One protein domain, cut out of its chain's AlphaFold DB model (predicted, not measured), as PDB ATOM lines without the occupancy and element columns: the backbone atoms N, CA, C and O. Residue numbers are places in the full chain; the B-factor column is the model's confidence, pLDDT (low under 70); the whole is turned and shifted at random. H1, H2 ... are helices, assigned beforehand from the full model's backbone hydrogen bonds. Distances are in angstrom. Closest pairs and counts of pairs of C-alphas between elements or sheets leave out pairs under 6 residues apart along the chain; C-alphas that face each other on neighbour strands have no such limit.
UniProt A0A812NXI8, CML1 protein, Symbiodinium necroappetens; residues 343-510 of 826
ATOM      1  N   LYS A 343     360.524 225.780 492.522       87.38
ATOM      2  CA  LYS A 343     360.156 224.466 491.992       87.38
ATOM      3  C   LYS A 343     361.190 223.949 490.991       87.38
ATOM      4  O   LYS A 343     361.491 222.758 490.997       87.38
ATOM      5  N   GLU A 344     361.713 224.818 490.132       85.00
ATOM      6  CA  GLU A 344     362.765 224.458 489.174       85.00
ATOM      7  C   GLU A 344     364.146 224.358 489.838       85.00
ATOM      8  O   GLU A 344     364.970 223.537 489.437       85.00
ATOM      9  N   ARG A 345     364.394 225.180 490.866       88.56
ATOM     10  CA  ARG A 345     365.712 225.383 491.487       88.56
ATOM     11  C   ARG A 345     365.629 225.254 493.018       88.56
ATOM     12  O   ARG A 345     365.872 226.227 493.736       88.56
ATOM     13  N   PRO A 346     365.305 224.060 493.552       88.25
ATOM     14  CA  PRO A 346     365.059 223.878 494.987       88.25
ATOM     15  C   PRO A 346     366.302 224.119 495.856       88.25
ATOM     16  O   PRO A 346     366.188 224.502 497.016       88.25
ATOM     17  N   PHE A 347     367.500 223.944 495.294       87.62
ATOM     18  CA  PHE A 347     368.776 224.137 495.993       87.62
ATOM     19  C   PHE A 347     369.060 225.600 496.384       87.62
ATOM     20  O   PHE A 347     369.888 225.833 497.255       87.62
ATOM     21  N   LEU A 348     368.364 226.596 495.819       88.69
ATOM     22  CA  LEU A 348     368.551 228.007 496.200       88.69
ATOM     23  C   LEU A 348     368.117 228.304 497.647       88.69
ATOM     24  O   LEU A 348     368.543 229.300 498.232       88.69
ATOM     25  N   VAL A 349     367.283 227.438 498.233       89.00
ATOM     26  CA  VAL A 349     366.851 227.532 499.638       89.00
ATOM     27  C   VAL A 349     367.994 227.204 500.603       89.00
ATOM     28  O   VAL A 349     367.957 227.634 501.751       89.00
ATOM     29  N   GLN A 350     369.031 226.494 500.154       86.38
ATOM     30  CA  GLN A 350     370.135 226.088 501.016       86.38
ATOM     31  C   GLN A 350     370.979 227.309 501.441       86.38
ATOM     32  O   GLN A 350     371.431 228.056 500.571       86.38
ATOM     33  N   PRO A 351     371.217 227.529 502.751       86.25
ATOM     34  CA  PRO A 351     371.959 228.698 503.237       86.25
ATOM     35  C   PRO A 351     373.410 228.789 502.757       86.25
ATOM     36  O   PRO A 351     373.983 229.876 502.723       86.25
ATOM     37  N   ASP A 352     374.019 227.658 502.404       81.50
ATOM     38  CA  ASP A 352     375.384 227.573 501.885       81.50
ATOM     39  C   ASP A 352     375.486 227.884 500.383       81.50
ATOM     40  O   ASP A 352     376.598 228.041 499.869       81.50
ATOM     41  N   HIS A 353     374.360 228.043 499.677       87.19
ATOM     42  CA  HIS A 353     374.368 228.449 498.280       87.19
ATOM     43  C   HIS A 353     374.703 229.933 498.121       87.19
ATOM     44  O   HIS A 353     374.081 230.808 498.722       87.19
ATOM     45  N   ALA A 354     375.602 230.243 497.181       84.12
ATOM     46  CA  ALA A 354     376.020 231.613 496.867       84.12
ATOM     47  C   ALA A 354     374.871 232.597 496.536       84.12
ATOM     48  O   ALA A 354     375.041 233.807 496.671       84.12
ATOM     49  N   LEU A 355     373.702 232.101 496.106       89.06
ATOM     50  CA  LEU A 355     372.555 232.918 495.708       89.06
ATOM     51  C   LEU A 355     371.470 233.016 496.791       89.06
ATOM     52  O   LEU A 355     370.488 233.738 496.605       89.06
ATOM     53  N   HIS A 356     371.655 232.357 497.940       91.44
ATOM     54  CA  HIS A 356     370.682 232.344 499.031       91.44
ATOM     55  C   HIS A 356     370.358 233.755 499.551       91.44
ATOM     56  O   HIS A 356     369.201 234.087 499.792       91.44
ATOM     57  N   ALA A 357     371.358 234.638 499.638       89.75
ATOM     58  CA  ALA A 357     371.152 236.025 500.059       89.75
ATOM     59  C   ALA A 357     370.226 236.812 499.106       89.75
ATOM     60  O   ALA A 357     369.454 237.666 499.543       89.75
ATOM     61  N   PHE A 358     370.261 236.521 497.799       90.50
ATOM     62  CA  PHE A 358     369.343 237.133 496.833       90.50
ATOM     63  C   PHE A 358     367.928 236.577 496.979       90.50
ATOM     64  O   PHE A 358     366.966 237.337 496.875       90.50
ATOM     65  N   LEU A 359     367.795 235.282 497.282       92.62
ATOM     66  CA  LEU A 359     366.509 234.671 497.608       92.62
ATOM     67  C   LEU A 359     365.881 235.315 498.854       92.62
ATOM     68  O   LEU A 359     364.703 235.669 498.818       92.62
ATOM     69  N   GLN A 360     366.659 235.523 499.920       93.19
ATOM     70  CA  GLN A 360     366.190 236.205 501.133       93.19
ATOM     71  C   GLN A 360     365.689 237.621 500.823       93.19
ATOM     72  O   GLN A 360     364.580 237.976 501.215       93.19
ATOM     73  N   ARG A 361     366.439 238.387 500.019       91.31
ATOM     74  CA  ARG A 361     366.007 239.714 499.547       91.31
ATOM     75  C   ARG A 361     364.698 239.667 498.763       91.31
ATOM     76  O   ARG A 361     363.848 240.526 498.967       91.31
ATOM     77  N   CYS A 362     364.506 238.666 497.903       91.44
ATOM     78  CA  CYS A 362     363.238 238.487 497.192       91.44
ATOM     79  C   CYS A 362     362.089 238.221 498.172       91.44
ATOM     80  O   CYS A 362     361.038 238.842 498.068       91.44
ATOM     81  N   GLN A 363     362.287 237.331 499.147       93.44
ATOM     82  CA  GLN A 363     361.271 237.009 500.155       93.44
ATOM     83  C   GLN A 363     360.912 238.217 501.032       93.44
ATOM     84  O   GLN A 363     359.748 238.394 501.388       93.44
ATOM     85  N   GLU A 364     361.892 239.044 501.391       92.88
ATOM     86  CA  GLU A 364     361.679 240.294 502.126       92.88
ATOM     87  C   GLU A 364     360.923 241.325 501.285       92.88
ATOM     88  O   GLU A 364     359.927 241.877 501.757       92.88
ATOM     89  N   ALA A 365     361.338 241.533 500.033       90.12
ATOM     90  CA  ALA A 365     360.688 242.461 499.112       90.12
ATOM     91  C   ALA A 365     359.236 242.055 498.815       90.12
ATOM     92  O   ALA A 365     358.362 242.913 498.785       90.12
ATOM     93  N   ILE A 366     358.951 240.755 498.682       91.56
ATOM     94  CA  ILE A 366     357.584 240.233 498.533       91.56
ATOM     95  C   ILE A 366     356.744 240.561 499.772       91.56
ATOM     96  O   ILE A 366     355.668 241.135 499.643       91.56
ATOM     97  N   LYS A 367     357.246 240.278 500.983       91.19
ATOM     98  CA  LYS A 367     356.519 240.581 502.232       91.19
ATOM     99  C   LYS A 367     356.220 242.074 502.381       91.19
ATOM    100  O   LYS A 367     355.140 242.443 502.841       91.19
ATOM    101  N   LEU A 368     357.180 242.933 502.029       88.50
ATOM    102  CA  LEU A 368     357.013 244.388 502.072       88.50
ATOM    103  C   LEU A 368     356.053 244.880 500.985       88.50
ATOM    104  O   LEU A 368     355.194 245.712 501.273       88.50
ATOM    105  N   GLY A 369     356.159 244.341 499.770       84.94
ATOM    106  CA  GLY A 369     355.302 244.690 498.641       84.94
ATOM    107  C   GLY A 369     353.847 244.277 498.847       84.94
ATOM    108  O   GLY A 369     352.946 245.070 498.575       84.94
ATOM    109  N   GLU A 370     353.606 243.100 499.434       85.94
ATOM    110  CA  GLU A 370     352.273 242.642 499.847       85.94
ATOM    111  C   GLU A 370     351.667 243.557 500.927       85.94
ATOM    112  O   GLU A 370     350.470 243.836 500.907       85.94
ATOM    113  N   ALA A 371     352.485 244.072 501.854       81.25
ATOM    114  CA  ALA A 371     352.036 245.009 502.886       81.25
ATOM    115  C   ALA A 371     351.784 246.434 502.354       81.25
ATOM    116  O   ALA A 371     350.966 247.162 502.921       81.25
ATOM    117  N   ALA A 372     352.497 246.840 501.300       79.81
ATOM    118  CA  ALA A 372     352.431 248.171 500.697       79.81
ATOM    119  C   ALA A 372     351.515 248.259 499.458       79.81
ATOM    120  O   ALA A 372     351.378 249.346 498.901       79.81
ATOM    121  N   GLU A 373     350.912 247.142 499.026       80.50
ATOM    122  CA  GLU A 373     350.175 247.003 497.754       80.50
ATOM    123  C   GLU A 373     351.003 247.453 496.526       80.50
ATOM    124  O   GLU A 373     350.465 247.971 495.546       80.50
ATOM    125  N   ASN A 374     352.328 247.265 496.577       82.25
ATOM    126  CA  ASN A 374     353.255 247.604 495.498       82.25
ATOM    127  C   ASN A 374     354.306 246.499 495.314       82.25
ATOM    128  O   ASN A 374     355.234 246.374 496.109       82.25
ATOM    129  N   GLU A 375     354.180 245.723 494.238       83.31
ATOM    130  CA  GLU A 375     355.069 244.595 493.930       83.31
ATOM    131  C   GLU A 375     356.267 244.966 493.037       83.31
ATOM    132  O   GLU A 375     357.040 244.086 492.666       83.31
ATOM    133  N   GLU A 376     356.458 246.242 492.684       86.06
ATOM    134  CA  GLU A 376     357.539 246.666 491.779       86.06
ATOM    135  C   GLU A 376     358.927 246.280 492.319       86.06
ATOM    136  O   GLU A 376     359.707 245.632 491.623       86.06
ATOM    137  N   GLU A 377     359.191 246.558 493.598       84.88
ATOM    138  CA  GLU A 377     360.454 246.200 494.257       84.88
ATOM    139  C   GLU A 377     360.646 244.676 494.360       84.88
ATOM    140  O   GLU A 377     361.756 244.165 494.192       84.88
ATOM    141  N   ALA A 378     359.559 243.925 494.569       86.94
ATOM    142  CA  ALA A 378     359.585 242.464 494.597       86.94
ATOM    143  C   ALA A 378     359.896 241.875 493.212       86.94
ATOM    144  O   ALA A 378     360.689 240.938 493.092       86.94
ATOM    145  N   HIS A 379     359.314 242.437 492.151       85.94
ATOM    146  CA  HIS A 379     359.612 242.047 490.778       85.94
ATOM    147  C   HIS A 379     361.040 242.395 490.366       85.94
ATOM    148  O   HIS A 379     361.682 241.570 489.718       85.94
ATOM    149  N   ASP A 380     361.553 243.557 490.762       84.56
ATOM    150  CA  ASP A 380     362.937 243.946 490.490       84.56
ATOM    151  C   ASP A 380     363.936 243.046 491.235       84.56
ATOM    152  O   ASP A 380     364.939 242.618 490.658       84.56
ATOM    153  N   ALA A 381     363.644 242.679 492.490       84.94
ATOM    154  CA  ALA A 381     364.448 241.720 493.246       84.94
ATOM    155  C   ALA A 381     364.473 240.333 492.575       84.94
ATOM    156  O   ALA A 381     365.542 239.728 492.452       84.94
ATOM    157  N   LEU A 382     363.321 239.852 492.092       87.50
ATOM    158  CA  LEU A 382     363.211 238.582 491.364       87.50
ATOM    159  C   LEU A 382     363.949 238.614 490.026       87.50
ATOM    160  O   LEU A 382     364.674 237.672 489.710       87.50
ATOM    161  N   ASP A 383     363.821 239.700 489.263       84.88
ATOM    162  CA  ASP A 383     364.544 239.874 488.001       84.88
ATOM    163  C   ASP A 383     366.061 239.888 488.233       84.88
ATOM    164  O   ASP A 383     366.826 239.322 487.446       84.88
ATOM    165  N   HIS A 384     366.509 240.484 489.342       83.88
ATOM    166  CA  HIS A 384     367.908 240.440 489.745       83.88
ATOM    167  C   HIS A 384     368.356 239.019 490.128       83.88
ATOM    168  O   HIS A 384     369.440 238.601 489.720       83.88
ATOM    169  N   LEU A 385     367.553 238.258 490.884       88.12
ATOM    170  CA  LEU A 385     367.850 236.857 491.214       88.12
ATOM    171  C   LEU A 385     367.952 235.989 489.951       88.12
ATOM    172  O   LEU A 385     368.907 235.226 489.820       88.12
ATOM    173  N   ASP A 386     367.021 236.138 489.007       85.81
ATOM    174  CA  ASP A 386     367.057 235.425 487.728       85.81
ATOM    175  C   ASP A 386     368.303 235.780 486.906       85.81
ATOM    176  O   ASP A 386     368.913 234.899 486.299       85.81
ATOM    177  N   LEU A 387     368.733 237.045 486.919       80.75
ATOM    178  CA  LEU A 387     369.969 237.463 486.257       80.75
ATOM    179  C   LEU A 387     371.215 236.845 486.908       80.75
ATOM    180  O   LEU A 387     372.128 236.416 486.199       80.75
ATOM    181  N   GLN A 388     371.272 236.795 488.244       83.62
ATOM    182  CA  GLN A 388     372.388 236.147 488.943       83.62
ATOM    183  C   GLN A 388     372.408 234.641 488.675       83.62
ATOM    184  O   GLN A 388     373.473 234.085 488.418       83.62
ATOM    185  N   TRP A 389     371.240 233.998 488.665       88.31
ATOM    186  CA  TRP A 389     371.120 232.597 488.282       88.31
ATOM    187  C   TRP A 389     371.595 232.355 486.850       88.31
ATOM    188  O   TRP A 389     372.376 231.442 486.620       88.31
ATOM    189  N   TYR A 390     371.172 233.185 485.895       84.12
ATOM    190  CA  TYR A 390     371.615 233.062 484.510       84.12
ATOM    191  C   TYR A 390     373.143 233.140 484.406       84.12
ATOM    192  O   TYR A 390     373.753 232.322 483.727       84.12
ATOM    193  N   CYS A 391     373.780 234.080 485.112       80.00
ATOM    194  CA  CYS A 391     375.242 234.151 485.169       80.00
ATOM    195  C   CYS A 391     375.862 232.861 485.730       80.00
ATOM    196  O   CYS A 391     376.816 232.347 485.150       80.00
ATOM    197  N   GLU A 392     375.314 232.340 486.831       84.25
ATOM    198  CA  GLU A 392     375.773 231.099 487.467       84.25
ATOM    199  C   GLU A 392     375.628 229.897 486.523       84.25
ATOM    200  O   GLU A 392     376.569 229.129 486.350       84.25
ATOM    201  N   GLU A 393     374.491 229.767 485.841       87.81
ATOM    202  CA  GLU A 393     374.224 228.721 484.853       87.81
ATOM    203  C   GLU A 393     375.234 228.751 483.698       87.81
ATOM    204  O   GLU A 393     375.730 227.703 483.291       87.81
ATOM    205  N   GLN A 394     375.614 229.936 483.210       83.12
ATOM    206  CA  GLN A 394     376.655 230.060 482.183       83.12
ATOM    207  C   GLN A 394     378.040 229.659 482.702       83.12
ATOM    208  O   GLN A 394     378.824 229.047 481.977       83.12
ATOM    209  N   THR A 395     378.349 229.965 483.963       83.88
ATOM    210  CA  THR A 395     379.588 229.511 484.604       83.88
ATOM    211  C   THR A 395     379.605 227.992 484.784       83.88
ATOM    212  O   THR A 395     380.620 227.362 484.484       83.88
ATOM    213  N   ILE A 396     378.484 227.391 485.192       88.50
ATOM    214  CA  ILE A 396     378.312 225.934 485.278       88.50
ATOM    215  C   ILE A 396     378.490 225.300 483.897       88.50
ATOM    216  O   ILE A 396     379.226 224.323 483.774       88.50
ATOM    217  N   ALA A 397     377.870 225.863 482.859       87.25
ATOM    218  CA  ALA A 397     377.983 225.365 481.492       87.25
ATOM    219  C   ALA A 397     379.430 225.415 480.986       87.25
ATOM    220  O   ALA A 397     379.929 224.440 480.428       87.25
ATOM    221  N   ALA A 398     380.145 226.514 481.241       85.00
ATOM    222  CA  ALA A 398     381.558 226.637 480.892       85.00
ATOM    223  C   ALA A 398     382.434 225.621 481.653       85.00
ATOM    224  O   ALA A 398     383.337 225.015 481.070       85.00
ATOM    225  N   ALA A 399     382.149 225.389 482.939       87.00
ATOM    226  CA  ALA A 399     382.821 224.359 483.727       87.00
ATOM    227  C   ALA A 399     382.519 222.946 483.198       87.00
ATOM    228  O   ALA A 399     383.432 222.133 483.084       87.00
ATOM    229  N   PHE A 400     381.275 222.667 482.809       89.81
ATOM    230  CA  PHE A 400     380.880 221.393 482.211       89.81
ATOM    231  C   PHE A 400     381.625 221.132 480.899       89.81
ATOM    232  O   PHE A 400     382.300 220.112 480.774       89.81
ATOM    233  N   SER A 401     381.600 222.086 479.963       87.19
ATOM    234  CA  SER A 401     382.314 221.993 478.679       87.19
ATOM    235  C   SER A 401     383.825 221.831 478.855       87.19
ATOM    236  O   SER A 401     384.517 221.298 477.991       87.19
ATOM    237  N   ARG A 402     384.373 222.280 479.990       85.38
ATOM    238  CA  ARG A 402     385.775 222.041 480.328       85.38
ATOM    239  C   ARG A 402     386.053 220.570 480.653       85.38
ATOM    240  O   ARG A 402     387.162 220.125 480.348       85.38
ATOM    241  N   PHE A 403     385.124 219.858 481.282       89.94
ATOM    242  CA  PHE A 403     385.280 218.449 481.651       89.94
ATOM    243  C   PHE A 403     384.810 217.485 480.551       89.94
ATOM    244  O   PHE A 403     385.395 216.413 480.422       89.94
ATOM    245  N   ASP A 404     383.836 217.880 479.724       91.06
ATOM    246  CA  ASP A 404     383.360 217.122 478.556       91.06
ATOM    247  C   ASP A 404     384.352 217.239 477.386       91.06
ATOM    248  O   ASP A 404     384.230 218.080 476.495       91.06
ATOM    249  N   LYS A 405     385.406 216.418 477.411       84.88
ATOM    250  CA  LYS A 405     386.530 216.510 476.463       84.88
ATOM    251  C   LYS A 405     386.214 215.916 475.106       84.88
ATOM    252  O   LYS A 405     386.826 216.301 474.111       84.88
ATOM    253  N   ASN A 406     385.306 214.950 475.072       84.19
ATOM    254  CA  ASN A 406     384.856 214.337 473.830       84.19
ATOM    255  C   ASN A 406     383.677 215.105 473.192       84.19
ATOM    256  O   ASN A 406     383.329 214.804 472.049       84.19
ATOM    257  N   GLY A 407     383.104 216.093 473.893       85.50
ATOM    258  CA  GLY A 407     382.032 216.956 473.401       85.50
ATOM    259  C   GLY A 407     380.724 216.203 473.169       85.50
ATOM    260  O   GLY A 407     379.964 216.555 472.263       85.50
ATOM    261  N   ASN A 408     380.486 215.117 473.911       87.62
ATOM    262  CA  ASN A 408     379.311 214.272 473.713       87.62
ATOM    263  C   ASN A 408     378.060 214.808 474.442       87.62
ATOM    264  O   ASN A 408     376.966 214.283 474.225       87.62
ATOM    265  N   GLY A 409     378.208 215.844 475.278       89.06
ATOM    266  CA  GLY A 409     377.140 216.451 476.073       89.06
ATOM    267  C   GLY A 409     376.870 215.763 477.417       89.06
ATOM    268  O   GLY A 409     375.906 216.127 478.097       89.06
ATOM    269  N   ALA A 410     377.684 214.778 477.805       92.25
ATOM    270  CA  ALA A 410     377.575 214.023 479.048       92.25
ATOM    271  C   ALA A 410     378.952 213.564 479.563       92.25
ATOM    272  O   ALA A 410     379.758 212.992 478.826       92.25
ATOM    273  N   LEU A 411     379.188 213.742 480.865       92.75
ATOM    274  CA  LEU A 411     380.410 213.282 481.523       92.75
ATOM    275  C   LEU A 411     380.320 211.786 481.813       92.75
ATOM    276  O   LEU A 411     379.342 211.312 482.394       92.75
ATOM    277  N   GLN A 412     381.355 211.047 481.428       91.19
ATOM    278  CA  GLN A 412     381.460 209.602 481.657       91.19
ATOM    279  C   GLN A 412     382.590 209.279 482.641       91.19
ATOM    280  O   GLN A 412     383.392 210.147 482.971       91.19
ATOM    281  N   GLY A 413     382.687 208.026 483.099       89.38
ATOM    282  CA  GLY A 413     383.571 207.617 484.204       89.38
ATOM    283  C   GLY A 413     384.985 208.218 484.191       89.38
ATOM    284  O   GLY A 413     385.406 208.772 485.198       89.38
ATOM    285  N   ALA A 414     385.686 208.201 483.054       89.31
ATOM    286  CA  ALA A 414     387.050 208.734 482.966       89.31
ATOM    287  C   ALA A 414     387.125 210.281 482.932       89.31
ATOM    288  O   ALA A 414     388.145 210.866 483.288       89.31
ATOM    289  N   GLU A 415     386.061 210.959 482.491       92.94
ATOM    290  CA  GLU A 415     385.931 212.424 482.560       92.94
ATOM    291  C   GLU A 415     385.546 212.870 483.975       92.94
ATOM    292  O   GLU A 415     386.031 213.893 484.453       92.94
ATOM    293  N   ILE A 416     384.734 212.067 484.666       93.00
ATOM    294  CA  ILE A 416     384.374 212.264 486.073       93.00
ATOM    295  C   ILE A 416     385.592 212.027 486.970       93.00
ATOM    296  O   ILE A 416     385.836 212.832 487.860       93.00
ATOM    297  N   GLU A 417     386.382 210.983 486.716       91.25
ATOM    298  CA  GLU A 417     387.661 210.743 487.397       91.25
ATOM    299  C   GLU A 417     388.583 211.962 487.272       91.25
ATOM    300  O   GLU A 417     389.008 212.516 488.285       91.25
ATOM    301  N   TYR A 418     388.802 212.447 486.043       90.69
ATOM    302  CA  TYR A 418     389.579 213.665 485.796       90.69
ATOM    303  C   TYR A 418     389.002 214.889 486.519       90.69
ATOM    304  O   TYR A 418     389.751 215.690 487.074       90.69
ATOM    305  N   MET A 419     387.677 215.058 486.512       92.88
ATOM    306  CA  MET A 419     387.015 216.163 487.196       92.88
ATOM    307  C   MET A 419     387.233 216.100 488.712       92.88
ATOM    308  O   MET A 419     387.577 217.117 489.307       92.88
ATOM    309  N   LEU A 420     387.044 214.938 489.341       91.00
ATOM    310  CA  LEU A 420     387.238 214.770 490.782       91.00
ATOM    311  C   LEU A 420     388.700 215.013 491.173       91.00
ATOM    312  O   LEU A 420     388.941 215.769 492.112       91.00
ATOM    313  N   ASP A 421     389.649 214.475 490.404       89.00
ATOM    314  CA  ASP A 421     391.086 214.720 490.584       89.00
ATOM    315  C   ASP A 421     391.420 216.218 490.469       89.00
ATOM    316  O   ASP A 421     391.997 216.825 491.370       89.00
ATOM    317  N   TYR A 422     390.928 216.875 489.414       88.12
ATOM    318  CA  TYR A 422     391.097 218.316 489.212       88.12
ATOM    319  C   TYR A 422     390.543 219.168 490.362       88.12
ATOM    320  O   TYR A 422     391.116 220.210 490.689       88.12
ATOM    321  N   LEU A 423     389.429 218.753 490.964       88.31
ATOM    322  CA  LEU A 423     388.802 219.457 492.082       88.31
ATOM    323  C   LEU A 423     389.469 219.158 493.433       88.31
ATOM    324  O   LEU A 423     389.129 219.821 494.410       88.31
ATOM    325  N   GLY A 424     390.407 218.206 493.506       86.12
ATOM    326  CA  GLY A 424     391.021 217.764 494.763       86.12
ATOM    327  C   GLY A 424     390.120 216.842 495.592       86.12
ATOM    328  O   GLY A 424     390.251 216.778 496.818       86.12
ATOM    329  N   PHE A 425     389.170 216.162 494.945       88.81
ATOM    330  CA  PHE A 425     388.357 215.118 495.561       88.81
ATOM    331  C   PHE A 425     388.961 213.725 495.309       88.81
ATOM    332  O   PHE A 425     389.639 213.505 494.302       88.81
ATOM    333  N   PRO A 426     388.663 212.742 496.176       87.19
ATOM    334  CA  PRO A 426     388.976 211.344 495.913       87.19
ATOM    335  C   PRO A 426     388.399 210.867 494.570       87.19
ATOM    336  O   PRO A 426     387.197 210.975 494.336       87.19
ATOM    337  N   HIS A 427     389.245 210.304 493.705       89.38
ATOM    338  CA  HIS A 427     388.902 209.984 492.311       89.38
ATOM    339  C   HIS A 427     389.041 208.491 491.951       89.38
ATOM    340  O   HIS A 427     389.071 208.135 490.780       89.38
ATOM    341  N   GLY A 428     389.129 207.588 492.932       87.94
ATOM    342  CA  GLY A 428     389.197 206.147 492.655       87.94
ATOM    343  C   GLY A 428     387.914 205.607 492.009       87.94
ATOM    344  O   GLY A 428     386.843 206.193 492.147       87.94
ATOM    345  N   GLU A 429     387.984 204.444 491.347       90.50
ATOM    346  CA  GLU A 429     386.821 203.826 490.672       90.50
ATOM    347  C   GLU A 429     385.586 203.694 491.586       90.50
ATOM    348  O   GLU A 429     384.447 203.836 491.140       90.50
ATOM    349  N   THR A 430     385.803 203.439 492.882       91.50
ATOM    350  CA  THR A 430     384.718 203.345 493.871       91.50
ATOM    351  C   THR A 430     384.082 204.707 494.126       91.50
ATOM    352  O   THR A 430     382.860 204.816 494.189       91.50
ATOM    353  N   GLU A 431     384.896 205.747 494.266       92.12
ATOM    354  CA  GLU A 431     384.462 207.117 494.513       92.12
ATOM    355  C   GLU A 431     383.771 207.728 493.287       92.12
ATOM    356  O   GLU A 431     382.720 208.349 493.432       92.12
ATOM    357  N   VAL A 432     384.272 207.449 492.081       92.50
ATOM    358  CA  VAL A 432     383.603 207.791 490.816       92.50
ATOM    359  C   VAL A 432     382.232 207.116 490.738       92.50
ATOM    360  O   VAL A 432     381.235 207.775 490.449       92.50
ATOM    361  N   GLY A 433     382.150 205.819 491.058       91.75
ATOM    362  CA  GLY A 433     380.883 205.086 491.077       91.75
ATOM    363  C   GLY A 433     379.880 205.632 492.100       91.75
ATOM    364  O   GLY A 433     378.690 205.720 491.800       91.75
ATOM    365  N   LYS A 434     380.352 206.043 493.286       91.56
ATOM    366  CA  LYS A 434     379.523 206.721 494.294       91.56
ATOM    367  C   LYS A 434     379.004 208.063 493.780       91.56
ATOM    368  O   LYS A 434     377.811 208.316 493.890       91.56
ATOM    369  N   PHE A 435     379.876 208.889 493.195       92.88
ATOM    370  CA  PHE A 435     379.493 210.187 492.640       92.88
ATOM    371  C   PHE A 435     378.419 210.037 491.559       92.88
ATOM    372  O   PHE A 435     377.384 210.697 491.634       92.88
ATOM    373  N   ILE A 436     378.620 209.114 490.610       91.94
ATOM    374  CA  ILE A 436     377.621 208.791 489.583       91.94
ATOM    375  C   ILE A 436     376.317 208.359 490.254       91.94
ATOM    376  O   ILE A 436     375.297 208.989 490.026       91.94
ATOM    377  N   GLY A 437     376.346 207.380 491.163       89.56
ATOM    378  CA  GLY A 437     375.136 206.887 491.833       89.56
ATOM    379  C   GLY A 437     374.375 207.928 492.668       89.56
ATOM    380  O   GLY A 437     373.210 207.706 492.994       89.56
ATOM    381  N   THR A 438     375.009 209.046 493.031       89.62
ATOM    382  CA  THR A 438     374.369 210.174 493.724       89.62
ATOM    383  C   THR A 438     373.774 211.207 492.762       89.62
ATOM    384  O   THR A 438     372.769 211.841 493.095       89.62
ATOM    385  N   VAL A 439     374.401 211.420 491.604       90.25
ATOM    386  CA  VAL A 439     374.079 212.529 490.689       90.25
ATOM    387  C   VAL A 439     373.215 212.087 489.511       90.25
ATOM    388  O   VAL A 439     372.303 212.826 489.142       90.25
ATOM    389  N   ASP A 440     373.499 210.905 488.967       91.00
ATOM    390  CA  ASP A 440     372.807 210.271 487.843       91.00
ATOM    391  C   ASP A 440     371.361 209.929 488.246       91.00
ATOM    392  O   ASP A 440     371.102 209.085 489.115       91.00
ATOM    393  N   ARG A 441     370.404 210.660 487.669       85.62
ATOM    394  CA  ARG A 441     368.968 210.533 487.947       85.62
ATOM    395  C   ARG A 441     368.321 209.494 487.053       85.62
ATOM    396  O   ARG A 441     367.368 208.836 487.489       85.62
ATOM    397  N   ASP A 442     368.781 209.384 485.817       85.69
ATOM    398  CA  ASP A 442     368.358 208.378 484.861       85.69
ATOM    399  C   ASP A 442     369.484 207.358 484.661       85.69
ATOM    400  O   ASP A 442     370.208 207.490 483.692       85.69
ATOM    401  N   PRO A 443     369.581 206.312 485.515       83.31
ATOM    402  CA  PRO A 443     370.781 205.498 485.770       83.31
ATOM    403  C   PRO A 443     371.391 204.850 484.515       83.31
ATOM    404  O   PRO A 443     371.256 203.642 484.282       83.31
ATOM    405  N   ASP A 444     372.063 205.658 483.703       88.62
ATOM    406  CA  ASP A 444     372.673 205.330 482.419       88.62
ATOM    407  C   ASP A 444     374.209 205.367 482.503       88.62
ATOM    408  O   ASP A 444     374.901 204.962 481.559       88.62
ATOM    409  N   GLY A 445     374.735 205.754 483.672       86.12
ATOM    410  CA  GLY A 445     376.152 205.823 483.987       86.12
ATOM    411  C   GLY A 445     376.834 207.076 483.445       86.12
ATOM    412  O   GLY A 445     378.068 207.096 483.363       86.12
ATOM    413  N   LYS A 446     376.067 208.088 483.036       91.38
ATOM    414  CA  LYS A 446     376.553 209.356 482.498       91.38
ATOM    415  C   LYS A 446     375.902 210.509 483.247       91.38
ATOM    416  O   LYS A 446     374.850 210.369 483.845       91.38
ATOM    417  N   ILE A 447     376.562 211.661 483.230       93.19
ATOM    418  CA  ILE A 447     376.037 212.875 483.856       93.19
ATOM    419  C   ILE A 447     375.844 213.920 482.771       93.19
ATOM    420  O   ILE A 447     376.807 214.469 482.232       93.19
ATOM    421  N   THR A 448     374.589 214.197 482.447       93.62
ATOM    422  CA  THR A 448     374.205 215.241 481.497       93.62
ATOM    423  C   THR A 448     374.462 216.637 482.069       93.62
ATOM    424  O   THR A 448     374.561 216.832 483.283       93.62
ATOM    425  N   HIS A 449     374.500 217.657 481.204       91.88
ATOM    426  CA  HIS A 449     374.615 219.054 481.641       91.88
ATOM    427  C   HIS A 449     373.555 219.449 482.691       91.88
ATOM    428  O   HIS A 449     373.858 220.157 483.649       91.88
ATOM    429  N   HIS A 450     372.310 218.980 482.539       90.75
ATOM    430  CA  HIS A 450     371.226 219.301 483.471       90.75
ATOM    431  C   HIS A 450     371.452 218.691 484.864       90.75
ATOM    432  O   HIS A 450     371.231 219.353 485.880       90.75
ATOM    433  N   GLU A 451     371.923 217.446 484.926       92.31
ATOM    434  CA  GLU A 451     372.240 216.774 486.190       92.31
ATOM    435  C   GLU A 451     373.467 217.381 486.854       92.31
ATOM    436  O   GLU A 451     373.456 217.622 488.062       92.31
ATOM    437  N   PHE A 452     374.488 217.708 486.061       92.81
ATOM    438  CA  PHE A 452     375.663 218.425 486.532       92.81
ATOM    439  C   PHE A 452     375.287 219.780 487.139       92.81
ATOM    440  O   PHE A 452     375.708 220.092 488.250       92.81
ATOM    441  N   LEU A 453     374.428 220.555 486.472       91.75
ATOM    442  CA  LEU A 453     373.939 221.834 486.985       91.75
ATOM    443  C   LEU A 453     373.219 221.678 488.319       91.75
ATOM    444  O   LEU A 453     373.475 222.432 489.257       91.75
ATOM    445  N   HIS A 454     372.344 220.682 488.434       89.00
ATOM    446  CA  HIS A 454     371.639 220.441 489.682       89.00
ATOM    447  C   HIS A 454     372.579 219.941 490.791       89.00
ATOM    448  O   HIS A 454     372.369 220.249 491.969       89.00
ATOM    449  N   CYS A 455     373.603 219.166 490.436       90.69
ATOM    450  CA  CYS A 455     374.655 218.743 491.349       90.69
ATOM    451  C   CYS A 455     375.419 219.958 491.883       90.69
ATOM    452  O   CYS A 455     375.435 220.178 493.092       90.69
ATOM    453  N   VAL A 456     375.953 220.804 490.998       90.50
ATOM    454  CA  VAL A 456     376.697 222.015 491.373       90.50
ATOM    455  C   VAL A 456     375.830 222.981 492.188       90.50
ATOM    456  O   VAL A 456     376.300 223.525 493.184       90.50
ATOM    457  N   GLY A 457     374.548 223.135 491.842       88.38
ATOM    458  CA  GLY A 457     373.592 223.903 492.645       88.38
ATOM    459  C   GLY A 457     373.477 223.379 494.080       88.38
ATOM    460  O   GLY A 457     373.605 224.149 495.027       88.38
ATOM    461  N   ARG A 458     373.339 222.057 494.265       88.25
ATOM    462  CA  ARG A 458     373.314 221.414 495.598       88.25
ATOM    463  C   ARG A 458     374.654 221.434 496.336       88.25
ATOM    464  O   ARG A 458     374.683 221.253 497.547       88.25
ATOM    465  N   PHE A 459     375.761 221.627 495.624       87.00
ATOM    466  CA  PHE A 459     377.077 221.872 496.220       87.00
ATOM    467  C   PHE A 459     377.215 223.296 496.792       87.00
ATOM    468  O   PHE A 459     378.236 223.592 497.410       87.00
ATOM    469  N   GLY A 460     376.226 224.172 496.578       85.38
ATOM    470  CA  GLY A 460     376.255 225.587 496.958       85.38
ATOM    471  C   GLY A 460     376.659 226.536 495.818       85.38
ATOM    472  O   GLY A 460     376.951 227.713 496.058       85.38
ATOM    473  N   GLY A 461     376.683 226.040 494.576       86.69
ATOM    474  CA  GLY A 461     377.108 226.756 493.370       86.69
ATOM    475  C   GLY A 461     378.576 226.513 492.991       86.69
ATOM    476  O   GLY A 461     379.343 225.870 493.713       86.69
ATOM    477  N   CYS A 462     379.001 227.073 491.856       85.31
ATOM    478  CA  CYS A 462     380.350 226.957 491.293       85.31
ATOM    479  C   CYS A 462     381.438 227.400 492.269       85.31
ATOM    480  O   CYS A 462     382.509 226.801 492.328       85.31
ATOM    481  N   THR A 463     381.157 228.441 493.052       80.31
ATOM    482  CA  THR A 463     382.100 228.989 494.035       80.31
ATOM    483  C   THR A 463     382.502 227.937 495.069       80.31
ATOM    484  O   THR A 463     383.684 227.831 495.397       80.31
ATOM    485  N   LYS A 464     381.527 227.160 495.562       83.50
ATOM    486  CA  LYS A 464     381.742 226.071 496.521       83.50
ATOM    487  C   LYS A 464     382.265 224.810 495.853       83.50
ATOM    488  O   LYS A 464     383.175 224.173 496.375       83.50
ATOM    489  N   PHE A 465     381.756 224.495 494.668       86.38
ATOM    490  CA  PHE A 465     382.222 223.358 493.882       86.38
ATOM    491  C   PHE A 465     383.722 223.441 493.555       86.38
ATOM    492  O   PHE A 465     384.428 222.442 493.639       86.38
ATOM    493  N   LEU A 466     384.228 224.642 493.254       85.88
ATOM    494  CA  LEU A 466     385.635 224.892 492.924       85.88
ATOM    495  C   LEU A 466     386.473 225.328 494.136       85.88
ATOM    496  O   LEU A 466     387.636 225.679 493.964       85.88
ATOM    497  N   GLU A 467     385.918 225.328 495.352       82.94
ATOM    498  CA  GLU A 467     386.542 225.920 496.547       82.94
ATOM    499  C   GLU A 467     387.935 225.345 496.838       82.94
ATOM    500  O   GLU A 467     388.880 226.111 497.013       82.94
ATOM    501  N   LEU A 468     388.092 224.019 496.808       79.69
ATOM    502  CA  LEU A 468     389.390 223.366 497.033       79.69
ATOM    503  C   LEU A 468     390.411 223.751 495.962       79.69
ATOM    504  O   LEU A 468     391.538 224.137 496.270       79.69
ATOM    505  N   ARG A 469     389.999 223.729 494.689       84.44
ATOM    506  CA  ARG A 469     390.871 224.126 493.581       84.44
ATOM    507  C   ARG A 469     391.277 225.595 493.685       84.44
ATOM    508  O   ARG A 469     392.438 225.931 493.467       84.44
ATOM    509  N   ARG A 470     390.349 226.473 494.072       79.88
ATOM    510  CA  ARG A 470     390.637 227.887 494.341       79.88
ATOM    511  C   ARG A 470     391.615 228.048 495.493       79.88
ATOM    512  O   ARG A 470     392.506 228.871 495.371       79.88
ATOM    513  N   GLN A 471     391.499 227.272 496.570       77.56
ATOM    514  CA  GLN A 471     392.454 227.303 497.685       77.56
ATOM    515  C   GLN A 471     393.860 226.879 497.236       77.56
ATOM    516  O   GLN A 471     394.830 227.544 497.592       77.56
ATOM    517  N   GLN A 472     393.978 225.851 496.390       73.94
ATOM    518  CA  GLN A 472     395.259 225.448 495.792       73.94
ATOM    519  C   GLN A 472     395.873 226.562 494.924       73.94
ATOM    520  O   GLN A 472     397.082 226.788 494.960       73.94
ATOM    521  N   ILE A 473     395.049 227.293 494.163       74.44
ATOM    522  CA  ILE A 473     395.490 228.442 493.353       74.44
ATOM    523  C   ILE A 473     395.851 229.644 494.252       74.44
ATOM    524  O   ILE A 473     396.887 230.281 494.058       74.44
ATOM    525  N   ALA A 474     395.022 229.938 495.257       63.22
ATOM    526  CA  ALA A 474     395.133 231.077 496.170       63.22
ATOM    527  C   ALA A 474     396.226 230.910 497.235       63.22
ATOM    528  O   ALA A 474     396.705 231.905 497.772       63.22
ATOM    529  N   ALA A 475     396.740 229.701 497.476       55.03
ATOM    530  CA  ALA A 475     397.947 229.483 498.284       55.03
ATOM    531  C   ALA A 475     399.191 230.261 497.770       55.03
ATOM    532  O   ALA A 475     400.238 230.252 498.421       55.03
ATOM    533  N   ARG A 476     399.073 230.953 496.623       52.59
ATOM    534  CA  ARG A 476     400.069 231.827 495.977       52.59
ATOM    535  C   ARG A 476     399.688 233.315 495.924       52.59
ATOM    536  O   ARG A 476     400.417 234.133 495.369       52.59
ATOM    537  N   GLY A 477     398.544 233.714 496.474       40.94
ATOM    538  CA  GLY A 477     398.072 235.095 496.395       40.94
ATOM    539  C   GLY A 477     397.050 235.417 497.475       40.94
ATOM    540  O   GLY A 477     396.090 234.687 497.670       40.94
ATOM    541  N   ALA A 478     397.252 236.527 498.186       36.91
ATOM    542  CA  ALA A 478     396.246 237.041 499.108       36.91
ATOM    543  C   ALA A 478     395.021 237.532 498.321       36.91
ATOM    544  O   ALA A 478     395.185 238.276 497.351       36.91
ATOM    545  N   ASP A 479     393.820 237.164 498.769       39.28
ATOM    546  CA  ASP A 479     392.581 237.763 498.282       39.28
ATOM    547  C   ASP A 479     392.611 239.272 498.575       39.28
ATOM    548  O   ASP A 479     392.645 239.709 499.727       39.28
ATOM    549  N   LEU A 480     392.651 240.082 497.518       40.31
ATOM    550  CA  LEU A 480     392.423 241.519 497.604       40.31
ATOM    551  C   LEU A 480     390.919 241.774 497.507       40.31
ATOM    552  O   LEU A 480     390.287 241.405 496.516       40.31
ATOM    553  N   GLU A 481     390.360 242.465 498.500       37.09
ATOM    554  CA  GLU A 481     389.072 243.136 498.347       37.09
ATOM    555  C   GLU A 481     389.215 244.215 497.265       37.09
ATOM    556  O   GLU A 481     390.037 245.130 497.365       37.09
ATOM    557  N   VAL A 482     388.454 244.085 496.181       40.16
ATOM    558  CA  VAL A 482     388.444 245.070 495.097       40.16
ATOM    559  C   VAL A 482     387.596 246.265 495.537       40.16
ATOM    560  O   VAL A 482     386.447 246.097 495.937       40.16
ATOM    561  N   SER A 483     388.166 247.471 495.436       40.38
ATOM    562  CA  SER A 483     387.446 248.752 495.523       40.38
ATOM    563  C   SER A 483     386.236 248.741 494.579       40.38
ATOM    564  O   SER A 483     386.359 248.283 493.443       40.38
ATOM    565  N   GLU A 484     385.093 249.289 495.003       41.53
ATOM    566  CA  GLU A 484     383.828 249.396 494.242       41.53
ATOM    567  C   GLU A 484     383.950 250.042 492.834       41.53
ATOM    568  O   GLU A 484     382.973 250.133 492.089       41.53
ATOM    569  N   GLU A 485     385.139 250.507 492.448       39.94
ATOM    570  CA  GLU A 485     385.420 251.311 491.260       39.94
ATOM    571  C   GLU A 485     385.455 250.529 489.931       39.94
ATOM    572  O   GLU A 485     385.121 251.111 488.898       39.94
ATOM    573  N   MET A 486     385.800 249.233 489.910       53.44
ATOM    574  CA  MET A 486     385.804 248.445 488.662       53.44
ATOM    575  C   MET A 486     384.435 247.799 488.422       53.44
ATOM    576  O   MET A 486     384.106 246.756 488.991       53.44
ATOM    577  N   ARG A 487     383.622 248.395 487.546       59.28
ATOM    578  CA  ARG A 487     382.330 247.807 487.159       59.28
ATOM    579  C   ARG A 487     382.546 246.508 486.378       59.28
ATOM    580  O   ARG A 487     383.379 246.449 485.478       59.28
ATOM    581  N   LYS A 488     381.745 245.480 486.683       62.50
ATOM    582  CA  LYS A 488     381.806 244.145 486.051       62.50
ATOM    583  C   LYS A 488     381.727 244.190 484.515       62.50
ATOM    584  O   LYS A 488     382.331 243.344 483.857       62.50
ATOM    585  N   ASP A 489     381.033 245.182 483.958       62.31
ATOM    586  CA  ASP A 489     380.894 245.359 482.506       62.31
ATOM    587  C   ASP A 489     382.158 245.927 481.850       62.31
ATOM    588  O   ASP A 489     382.539 245.470 480.774       62.31
ATOM    589  N   ASP A 490     382.861 246.848 482.517       68.62
ATOM    590  CA  ASP A 490     384.143 247.371 482.025       68.62
ATOM    591  C   ASP A 490     385.197 246.257 482.011       68.62
ATOM    592  O   ASP A 490     385.848 246.015 480.995       68.62
ATOM    593  N   LEU A 491     385.251 245.460 483.086       75.69
ATOM    594  CA  LEU A 491     386.096 244.267 483.158       75.69
ATOM    595  C   LEU A 491     385.834 243.307 481.983       75.69
ATOM    596  O   LEU A 491     386.772 242.806 481.366       75.69
ATOM    597  N   ARG A 492     384.561 243.064 481.646       77.56
ATOM    598  CA  ARG A 492     384.160 242.185 480.536       77.56
ATOM    599  C   ARG A 492     384.646 242.708 479.183       77.56
ATOM    600  O   ARG A 492     385.213 241.941 478.402       77.56
ATOM    601  N   CYS A 493     384.425 243.993 478.910       76.56
ATOM    602  CA  CYS A 493     384.799 244.635 477.650       76.56
ATOM    603  C   CYS A 493     386.318 244.669 477.452       76.56
ATOM    604  O   CYS A 493     386.803 244.353 476.366       76.56
ATOM    605  N   GLN A 494     387.077 244.975 478.502       81.38
ATOM    606  CA  GLN A 494     388.536 244.989 478.424       81.38
ATOM    607  C   GLN A 494     389.124 243.587 478.228       81.38
ATOM    608  O   GLN A 494     390.049 243.402 477.438       81.38
ATOM    609  N   LEU A 495     388.559 242.568 478.883       86.31
ATOM    610  CA  LEU A 495     388.957 241.178 478.649       86.31
ATOM    611  C   LEU A 495     388.642 240.735 477.210       86.31
ATOM    612  O   LEU A 495     389.470 240.068 476.591       86.31
ATOM    613  N   LEU A 496     387.509 241.158 476.633       86.06
ATOM    614  CA  LEU A 496     387.221 240.931 475.209       86.06
ATOM    615  C   LEU A 496     388.270 241.599 474.308       86.06
ATOM    616  O   LEU A 496     388.770 240.954 473.388       86.06
ATOM    617  N   ALA A 497     388.657 242.844 474.602       82.94
ATOM    618  CA  ALA A 497     389.702 243.559 473.864       82.94
ATOM    619  C   ALA A 497     391.082 242.884 473.973       82.94
ATOM    620  O   ALA A 497     391.863 242.917 473.025       82.94
ATOM    621  N   ALA A 498     391.363 242.225 475.100       86.88
ATOM    622  CA  ALA A 498     392.551 241.399 475.304       86.88
ATOM    623  C   ALA A 498     392.477 240.030 474.595       86.88
ATOM    624  O   ALA A 498     393.457 239.285 474.609       86.88
ATOM    625  N   GLY A 499     391.338 239.671 473.992       88.50
ATOM    626  CA  GLY A 499     391.133 238.401 473.293       88.50
ATOM    627  C   GLY A 499     390.548 237.268 474.134       88.50
ATOM    628  O   GLY A 499     390.638 236.108 473.721       88.50
ATOM    629  N   PHE A 500     389.984 237.562 475.308       89.25
ATOM    630  CA  PHE A 500     389.249 236.586 476.115       89.25
ATOM    631  C   PHE A 500     387.789 236.532 475.679       89.25
ATOM    632  O   PHE A 500     387.032 237.475 475.923       89.25
ATOM    633  N   ARG A 501     387.369 235.415 475.081       87.88
ATOM    634  CA  ARG A 501     385.957 235.195 474.727       87.88
ATOM    635  C   ARG A 501     385.097 235.015 475.975       87.88
ATOM    636  O   ARG A 501     385.600 234.706 477.051       87.88
ATOM    637  N   GLU A 502     383.788 235.178 475.828       82.06
ATOM    638  CA  GLU A 502     382.848 235.121 476.954       82.06
ATOM    639  C   GLU A 502     382.906 233.784 477.714       82.06
ATOM    640  O   GLU A 502     382.935 233.782 478.940       82.06
ATOM    641  N   GLU A 503     383.041 232.666 477.001       79.31
ATOM    642  CA  GLU A 503     383.207 231.322 477.580       79.31
ATOM    643  C   GLU A 503     384.500 231.181 478.406       79.31
ATOM    644  O   GLU A 503     384.512 230.587 479.489       79.31
ATOM    645  N   GLU A 504     385.601 231.778 477.938       84.44
ATOM    646  CA  GLU A 504     386.874 231.795 478.669       84.44
ATOM    647  C   GLU A 504     386.749 232.633 479.936       84.44
ATOM    648  O   GLU A 504     387.189 232.217 481.006       84.44
ATOM    649  N   GLN A 505     386.101 233.796 479.842       83.81
ATOM    650  CA  GLN A 505     385.833 234.635 481.006       83.81
ATOM    651  C   GLN A 505     384.951 233.908 482.026       83.81
ATOM    652  O   GLN A 505     385.232 233.975 483.223       83.81
ATOM    653  N   ALA A 506     383.921 233.187 481.573       79.31
ATOM    654  CA  ALA A 506     383.059 232.379 482.432       79.31
ATOM    655  C   ALA A 506     383.836 231.259 483.141       79.31
ATOM    656  O   ALA A 506     383.559 230.978 484.303       79.31
ATOM    657  N   THR A 507     384.847 230.682 482.483       79.31
ATOM    658  CA  THR A 507     385.728 229.656 483.066       79.31
ATOM    659  C   THR A 507     386.687 230.239 484.106       79.31
ATOM    660  O   THR A 507     386.907 229.640 485.157       79.31
ATOM    661  N   TRP A 508     387.282 231.402 483.827       80.88
ATOM    662  CA  TRP A 508     388.300 232.001 484.691       80.88
ATOM    663  C   TRP A 508     387.726 232.684 485.931       80.88
ATOM    664  O   TRP A 508     388.310 232.571 487.006       80.88
ATOM    665  N   ARG A 509     386.573 233.354 485.810       79.38
ATOM    666  CA  ARG A 509     385.921 234.088 486.910       79.38
ATOM    667  C   ARG A 509     385.771 233.302 488.219       79.38
ATOM    668  O   ARG A 509     386.065 233.889 489.256       79.38
ATOM    669  N   PRO A 510     385.333 232.032 488.223       76.31
ATOM    670  CA  PRO A 510     385.228 231.275 489.464       76.31
ATOM    671  C   PRO A 510     386.562 230.666 489.926       76.31
ATOM    672  O   PRO A 510     386.633 230.206 491.057       76.31
TER     673      PRO A 510
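What this domain is: This is residues 343 to 510 of the 826 residues of the protein "CML1 protein" of Symbiodinium necroappetens (UniProt A0A812NXI8). What does one see first? A long helical hairpin, H2 and H3, in which H2 folds back beside the first part of H3, while short helices gather round the rest of H3: H6 and H10 cross it on opposite sides, and H4, with H5 about perpendicular to it, packs on the last residue of H3, Phe 403. H1 packs on H2 and H6, H9 sits beyond H10, and residues 473 to 490 stand free, of which 488 to 490 belong to H9 and 475 to 487 are a long stretch with no named element. What is the tally? The printed part has 168 residues with ten named helices, H1 to H10 in order, and no named strand, and its class is all helix. It is only just compact, close to loose, with a radius of gyration of the C-alphas of 18.4 A and spans of 57 by 40 by 29 A.

How they stand to each other: How does the printed part open? H1, residues 346 to 349, touches H2, residues 356 to 372, by residues 356 to 359 of H2 alone, the closest C-alphas being those of Leu 348 and His 356, 5.6 A apart. H2 and H3, residues 376 to 403, form a helical hairpin: they touch and run opposite ways at a shallow tilt of 18 degrees, with the C-alphas of Ala 365 and Ala 378 closest at 4.6 A. What touches H3, the hub with five partners? H4, residues 413 to 423, touches it at residue 403 alone, the C-alphas of Phe 403 and Glu 415 being closest at 6.1 A. H6, residues 449 to 458, touches residues 393 to 400 of H3 at a steep tilt of 62 degrees, closest at the C-alphas of Ile 396 and Leu 453, 6.2 A apart. H10, residues 502 to 508, touches residues 394 to 399 of H3 about perpendicular, at 77 degrees, with the C-alphas of Thr 395 and Ala 506 closest at 5.0 A. What of the remaining helices? H5, residues 429 to 439, touches H4 about perpendicular, at 89 degrees, closest at the C-alphas of Glu 417 and Val 432, 6.1 A apart. H7, residues 462 to 465, only just touches H3, and H8, residues 467 to 474, only just touches H4, each with 3 pairs of C-alphas within 8 A. H9, residues 488 to 497, only just touches H10, also with 3 such pairs, and is apart from H3. What do the backbones show? Every O i to N i+4 pair is within hydrogen-bond range in H2, H3, H4, H5, H6, H8, H9 and H10, while H1 and H7 are too short for such a pair. Residues 410 to 411 pair with residues 447 to 448, antiparallel.

Where its parts are: Where does the first helix begin? C-alpha 346 of H1 is at (365.059, 223.878, 494.987). Which helices are long? From first to last C-alpha H3 measures 40.8 A, from (357.539, 246.666, 491.779) at residue 376 to (385.280, 218.449, 481.651) at residue 403, and H2 measures 24.2 A. H5 measures 15.4 A and H4 15.2 A. Where does the last helix end? C-alpha 508 of H10 is at (388.300, 232.001, 484.691).

The domain as a whole: How large is it? The two C-alphas farthest apart, those of Glu 373 and Glu 429, are 57.1 A from each other. Is the printed part whole, and which link is long? The printed part has no cut, and the long link is H8 to H9, with 13 residues between them. Where is confidence low? The mean pLDDT of the printed part is 83.0, and residues 474 to 490 are under 70 in this model.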